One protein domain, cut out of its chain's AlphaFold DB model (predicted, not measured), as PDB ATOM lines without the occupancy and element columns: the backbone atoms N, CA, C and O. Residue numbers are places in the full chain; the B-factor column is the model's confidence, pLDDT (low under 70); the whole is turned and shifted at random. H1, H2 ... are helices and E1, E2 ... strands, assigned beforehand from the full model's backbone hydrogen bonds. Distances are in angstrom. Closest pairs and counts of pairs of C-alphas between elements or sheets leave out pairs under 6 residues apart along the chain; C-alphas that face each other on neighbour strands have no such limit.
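What this domain is: This is residues 584 to 630 of the 630 residues of the protein "NPR2-domain-containing protein" of Cylindrobasidium torrendii FP15055 ss-10 (UniProt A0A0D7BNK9). The longest helix, H2, makes one side of a curved, C-shaped path of chain, with the short helix H1 turned about square to it near its first residues and the strand E1 leaving from its other end. Between H2 and E1 the chain swings out in a loop, residues 615 to 624, and comes back to the end of H2. The printed part has 47 residues with two named helices and one named strand, in the order H1, H2, E1, and the class is mixed, helices and strands. It is compact, with a radius of gyration of the C-alphas of 10.3 A, and rounded, spanning 25 by 20 by 19 A.

Where its parts are: H2 runs from residue 603 to 614 and is 16.0 A long from first to last C-alpha, beginning at C-alpha 603 at (-17.403, -42.970, 26.256). Before it, H1 holds residues 592 to 598, with C-alpha 592 at (-11.652, -38.211, 27.639). E1 holds residues 625 to 629, is 13.0 A long and ends at C-alpha 629 at (-13.277, -30.819, 35.313).

How they stand to each other: H2 touches H1 with residues 603 to 606 alone. The closest C-alphas of the two are those of Ser 596 and Trp 603, 6.7 A apart. Their lines are about perpendicular, at 79 degrees. The closest C-alphas of H2 and E1 are those of Gly 614 and Ile 625, 5.1 A apart. H1 and E1 are apart. E1 pairs with no named strand. In H1 and H2 every O i to N i+4 pair is within hydrogen-bond range.

The domain as a whole: The C-alphas farthest apart, those of Glu 618 and Gln 630, are 25.6 A apart. The printed part has no cut and ends at the chain's last residue, 630. The link from H1 to H2 is tight, and that from H2 to E1 is short. The mean pLDDT of the printed part is 84.3, and residues 616 to 621 are under 70.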
ATOM      1  N   PRO A 584      -0.515 -44.696  31.793       88.81
ATOM      2  CA  PRO A 584       0.406 -43.559  31.645       88.81
ATOM      3  C   PRO A 584      -0.215 -42.277  31.065       88.81
ATOM      4  O   PRO A 584       0.423 -41.227  31.111       88.81
ATOM      5  N   LEU A 585      -1.424 -42.349  30.495       89.50
ATOM      6  CA  LEU A 585      -2.157 -41.202  29.948       89.50
ATOM      7  C   LEU A 585      -3.173 -40.622  30.941       89.50
ATOM      8  O   LEU A 585      -3.728 -39.553  30.696       89.50
ATOM      9  N   LEU A 586      -3.395 -41.289  32.079       89.81
ATOM     10  CA  LEU A 586      -4.233 -40.802  33.176       89.81
ATOM     11  C   LEU A 586      -3.432 -39.831  34.062       89.81
ATOM     12  O   LEU A 586      -3.357 -39.976  35.279       89.81
ATOM     13  N   ASP A 587      -2.776 -38.853  33.440       87.31
ATOM     14  CA  ASP A 587      -1.863 -37.899  34.077       87.31
ATOM     15  C   ASP A 587      -2.502 -36.516  34.310       87.31
ATOM     16  O   ASP A 587      -1.807 -35.549  34.633       87.31
ATOM     17  N   GLY A 588      -3.817 -36.403  34.091       88.06
ATOM     18  CA  GLY A 588      -4.559 -35.145  34.118       88.06
ATOM     19  C   GLY A 588      -4.278 -34.195  32.942       88.06
ATOM     20  O   GLY A 588      -4.818 -33.089  32.948       88.06
ATOM     21  N   LYS A 589      -3.463 -34.583  31.944       89.56
ATOM     22  CA  LYS A 589      -3.130 -33.763  30.758       89.56
ATOM     23  C   LYS A 589      -3.738 -34.265  29.446       89.56
ATOM     24  O   LYS A 589      -3.572 -33.595  28.430       89.56
ATOM     25  N   HIS A 590      -4.446 -35.392  29.471       92.19
ATOM     26  CA  HIS A 590      -5.204 -35.936  28.344       92.19
ATOM     27  C   HIS A 590      -6.693 -35.960  28.721       92.19
ATOM     28  O   HIS A 590      -7.040 -36.408  29.816       92.19
ATOM     29  N   HIS A 591      -7.581 -35.462  27.855       93.81
ATOM     30  CA  HIS A 591      -9.026 -35.460  28.133       93.81
ATOM     31  C   HIS A 591      -9.728 -36.676  27.525       93.81
ATOM     32  O   HIS A 591      -9.206 -37.347  26.634       93.81
ATOM     33  N   THR A 592     -10.942 -36.968  27.991       92.50
ATOM     34  CA  THR A 592     -11.652 -38.211  27.639       92.50
ATOM     35  C   THR A 592     -11.862 -38.421  26.137       92.50
ATOM     36  O   THR A 592     -11.870 -39.562  25.698       92.50
ATOM     37  N   ASP A 593     -11.983 -37.366  25.324       92.06
ATOM     38  CA  ASP A 593     -12.118 -37.516  23.864       92.06
ATOM     39  C   ASP A 593     -10.797 -37.801  23.158       92.06
ATOM     40  O   ASP A 593     -10.785 -38.525  22.168       92.06
ATOM     41  N   GLU A 594      -9.688 -37.249  23.656       94.25
ATOM     42  CA  GLU A 594      -8.354 -37.601  23.173       94.25
ATOM     43  C   GLU A 594      -8.101 -39.093  23.417       94.25
ATOM     44  O   GLU A 594      -7.672 -39.796  22.503       94.25
ATOM     45  N   LEU A 595      -8.467 -39.599  24.600       93.44
ATOM     46  CA  LEU A 595      -8.409 -41.027  24.921       93.44
ATOM     47  C   LEU A 595      -9.363 -41.848  24.031       93.44
ATOM     48  O   LEU A 595      -8.918 -42.795  23.385       93.44
ATOM     49  N   SER A 596     -10.639 -41.462  23.914       92.81
ATOM     50  CA  SER A 596     -11.617 -42.133  23.039       92.81
ATOM     51  C   SER A 596     -11.178 -42.198  21.573       92.81
ATOM     52  O   SER A 596     -11.354 -43.226  20.929       92.81
ATOM     53  N   VAL A 597     -10.584 -41.133  21.025       93.00
ATOM     54  CA  VAL A 597     -10.107 -41.116  19.631       93.00
ATOM     55  C   VAL A 597      -8.795 -41.884  19.464       93.00
ATOM     56  O   VAL A 597      -8.593 -42.508  18.424       93.00
ATOM     57  N   ARG A 598      -7.921 -41.886  20.478       92.81
ATOM     58  CA  ARG A 598      -6.643 -42.615  20.468       92.81
ATOM     59  C   ARG A 598      -6.804 -44.130  20.607       92.81
ATOM     60  O   ARG A 598      -6.017 -44.860  20.015       92.81
ATOM     61  N   PHE A 599      -7.800 -44.589  21.364       92.44
ATOM     62  CA  PHE A 599      -8.124 -46.013  21.537       92.44
ATOM     63  C   PHE A 599      -9.342 -46.477  20.714       92.44
ATOM     64  O   PHE A 599      -9.744 -47.630  20.809       92.44
ATOM     65  N   GLU A 600      -9.926 -45.588  19.906       91.12
ATOM     66  CA  GLU A 600     -11.067 -45.842  19.007       91.12
ATOM     67  C   GLU A 600     -12.377 -46.304  19.686       91.12
ATOM     68  O   GLU A 600     -13.235 -46.916  19.048       91.12
ATOM     69  N   VAL A 601     -12.569 -45.960  20.965       90.69
ATOM     70  CA  VAL A 601     -13.724 -46.368  21.783       90.69
ATOM     71  C   VAL A 601     -14.682 -45.229  22.126       90.69
ATOM     72  O   VAL A 601     -14.296 -44.069  22.280       90.69
ATOM     73  N   GLY A 602     -15.960 -45.571  22.307       87.88
ATOM     74  CA  GLY A 602     -16.962 -44.650  22.839       87.88
ATOM     75  C   GLY A 602     -16.759 -44.356  24.329       87.88
ATOM     76  O   GLY A 602     -16.061 -45.087  25.031       87.88
ATOM     77  N   TRP A 603     -17.422 -43.306  24.826       88.06
ATOM     78  CA  TRP A 603     -17.403 -42.970  26.256       88.06
ATOM     79  C   TRP A 603     -17.761 -44.153  27.182       88.06
ATOM     80  O   TRP A 603     -16.993 -44.369  28.110       88.06
ATOM     81  N   PRO A 604     -18.816 -44.965  26.942       88.81
ATOM     82  CA  PRO A 604     -19.195 -46.036  27.874       88.81
ATOM     83  C   PRO A 604     -18.139 -47.138  28.042       88.81
ATOM     84  O   PRO A 604     -18.050 -47.760  29.097       88.81
ATOM     85  N   ASP A 605     -17.336 -47.393  27.008       89.38
ATOM     86  CA  ASP A 605     -16.297 -48.423  27.050       89.38
ATOM     87  C   ASP A 605     -15.017 -47.871  27.701       89.38
ATOM     88  O   ASP A 605     -14.409 -48.547  28.528       89.38
ATOM     89  N   LEU A 606     -14.680 -46.597  27.445       89.81
ATOM     90  CA  LEU A 606     -13.638 -45.878  28.187       89.81
ATOM     91  C   LEU A 606     -13.994 -45.717  29.679       89.81
ATOM     92  O   LEU A 606     -13.121 -45.837  30.531       89.81
ATOM     93  N   GLU A 607     -15.260 -45.465  30.009       88.56
ATOM     94  CA  GLU A 607     -15.769 -45.336  31.381       88.56
ATOM     95  C   GLU A 607     -15.575 -46.643  32.165       88.56
ATOM     96  O   GLU A 607     -15.003 -46.624  33.255       88.56
ATOM     97  N   ARG A 608     -15.905 -47.792  31.558       88.31
ATOM     98  CA  ARG A 608     -15.604 -49.130  32.104       88.31
ATOM     99  C   ARG A 608     -14.109 -49.369  32.298       88.31
ATOM    100  O   ARG A 608     -13.706 -49.872  33.344       88.31
ATOM    101  N   TRP A 609     -13.283 -48.994  31.321       89.50
ATOM    102  CA  TRP A 609     -11.826 -49.109  31.436       89.50
ATOM    103  C   TRP A 609     -11.265 -48.252  32.571       89.50
ATOM    104  O   TRP A 609     -10.360 -48.700  33.267       89.50
ATOM    105  N   LEU A 610     -11.809 -47.050  32.794       88.19
ATOM    106  CA  LEU A 610     -11.441 -46.202  33.927       88.19
ATOM    107  C   LEU A 610     -11.876 -46.836  35.256       88.19
ATOM    108  O   LEU A 610     -11.052 -46.936  36.155       88.19
ATOM    109  N   ILE A 611     -13.113 -47.329  35.387       86.81
ATOM    110  CA  ILE A 611     -13.577 -48.014  36.612       86.81
ATOM    111  C   ILE A 611     -12.663 -49.210  36.944       86.81
ATOM    112  O   ILE A 611     -12.151 -49.306  38.061       86.81
ATOM    113  N   ALA A 612     -12.366 -50.057  35.952       85.31
ATOM    114  CA  ALA A 612     -11.506 -51.227  36.122       85.31
ATOM    115  C   ALA A 612     -10.024 -50.881  36.385       85.31
ATOM    116  O   ALA A 612      -9.364 -51.566  37.165       85.31
ATOM    117  N   ALA A 613      -9.491 -49.818  35.773       85.06
ATOM    118  CA  ALA A 613      -8.133 -49.329  36.036       85.06
ATOM    119  C   ALA A 613      -8.001 -48.643  37.406       85.06
ATOM    120  O   ALA A 613      -6.933 -48.672  38.015       85.06
ATOM    121  N   GLY A 614      -9.082 -48.027  37.890       80.81
ATOM    122  CA  GLY A 614      -9.149 -47.354  39.183       80.81
ATOM    123  C   GLY A 614      -9.422 -48.283  40.368       80.81
ATOM    124  O   GLY A 614      -9.100 -47.910  41.499       80.81
ATOM    125  N   GLY A 615      -9.973 -49.477  40.120       77.75
ATOM    126  CA  GLY A 615     -10.392 -50.435  41.149       77.75
ATOM    127  C   GLY A 615     -11.752 -50.112  41.781       77.75
ATOM    128  O   GLY A 615     -11.958 -50.420  42.951       77.75
ATOM    129  N   GLY A 616     -12.646 -49.443  41.047       68.31
ATOM    130  CA  GLY A 616     -14.003 -49.132  41.510       68.31
ATOM    131  C   GLY A 616     -14.971 -50.314  41.381       68.31
ATOM    132  O   GLY A 616     -14.764 -51.213  40.567       68.31
ATOM    133  N   GLU A 617     -16.051 -50.292  42.168       60.88
ATOM    134  CA  GLU A 617     -17.211 -51.177  41.975       60.88
ATOM    135  C   GLU A 617     -17.963 -50.822  40.675       60.88
ATOM    136  O   GLU A 617     -17.828 -49.711  40.164       60.88
ATOM    137  N   GLU A 618     -18.766 -51.747  40.135       53.12
ATOM    138  CA  GLU A 618     -19.295 -51.663  38.756       53.12
ATOM    139  C   GLU A 618     -20.216 -50.453  38.463       53.12
ATOM    140  O   GLU A 618     -20.320 -50.056  37.305       53.12
ATOM    141  N   ASP A 619     -20.807 -49.834  39.494       50.06
ATOM    142  CA  ASP A 619     -21.560 -48.559  39.442       50.06
ATOM    143  C   ASP A 619     -20.992 -47.502  40.436       50.06
ATOM    144  O   ASP A 619     -21.665 -46.545  40.830       50.06
ATOM    145  N   GLY A 620     -19.752 -47.689  40.902       56.41
ATOM    146  CA  GLY A 620     -19.113 -46.877  41.944       56.41
ATOM    147  C   GLY A 620     -18.303 -45.672  41.432       56.41
ATOM    148  O   GLY A 620     -18.112 -45.488  40.228       56.41
ATOM    149  N   PRO A 621     -17.762 -44.830  42.339       62.38
ATOM    150  CA  PRO A 621     -16.721 -43.873  41.968       62.38
ATOM    151  C   PRO A 621     -15.481 -44.613  41.436       62.38
ATOM    152  O   PRO A 621     -15.213 -45.743  41.837       62.38
ATOM    153  N   PHE A 622     -14.682 -43.952  40.591       72.75
ATOM    154  CA  PHE A 622     -13.525 -44.531  39.878       72.75
ATOM    155  C   PHE A 622     -12.324 -44.954  40.766       72.75
ATOM    156  O   PHE A 622     -11.185 -44.961  40.299       72.75
ATOM    157  N   GLY A 623     -12.536 -45.279  42.045       81.25
ATOM    158  CA  GLY A 623     -11.516 -45.737  42.990       81.25
ATOM    159  C   GLY A 623     -10.332 -44.775  43.088       81.25
ATOM    160  O   GLY A 623     -10.475 -43.624  43.496       81.25
ATOM    161  N   SER A 624      -9.161 -45.251  42.670       81.75
ATOM    162  CA  SER A 624      -7.910 -44.483  42.621       81.75
ATOM    163  C   SER A 624      -7.823 -43.444  41.486       81.75
ATOM    164  O   SER A 624      -6.807 -42.761  41.372       81.75
ATOM    165  N   ILE A 625      -8.852 -43.274  40.645       84.56
ATOM    166  CA  ILE A 625      -8.885 -42.240  39.598       84.56
ATOM    167  C   ILE A 625      -9.735 -41.041  40.031       84.56
ATOM    168  O   ILE A 625     -10.920 -41.150  40.340       84.56
ATOM    169  N   VAL A 626      -9.135 -39.854  39.968       85.75
ATOM    170  CA  VAL A 626      -9.795 -38.571  40.217       85.75
ATOM    171  C   VAL A 626     -10.166 -37.920  38.886       85.75
ATOM    172  O   VAL A 626      -9.308 -37.695  38.033       85.75
ATOM    173  N   MET A 627     -11.440 -37.564  38.715       87.19
ATOM    174  CA  MET A 627     -11.914 -36.832  37.535       87.19
ATOM    175  C   MET A 627     -11.836 -35.321  37.769       87.19
ATOM    176  O   MET A 627     -12.592 -34.758  38.562       87.19
ATOM    177  N   ILE A 628     -10.932 -34.650  37.055       88.31
ATOM    178  CA  ILE A 628     -10.798 -33.191  37.067       88.31
ATOM    179  C   ILE A 628     -11.677 -32.604  35.951       88.31
ATOM    180  O   ILE A 628     -11.714 -33.119  34.833       88.31
ATOM    181  N   PHE A 629     -12.376 -31.504  36.246       89.00
ATOM    182  CA  PHE A 629     -13.277 -30.819  35.313       89.00
ATOM    183  C   PHE A 629     -12.796 -29.388  35.039       89.00
ATOM    184  O   PHE A 629     -12.593 -28.632  35.993       89.00
ATOM    185  N   GLN A 630     -12.625 -29.012  33.764       81.88
ATOM    186  CA  GLN A 630     -12.141 -27.680  33.340       81.88
ATOM    187  C   GLN A 630     -12.938 -27.136  32.147       81.88
ATOM    188  O   GLN A 630     -13.037 -27.878  31.146       81.88
TER     189      GLN A 630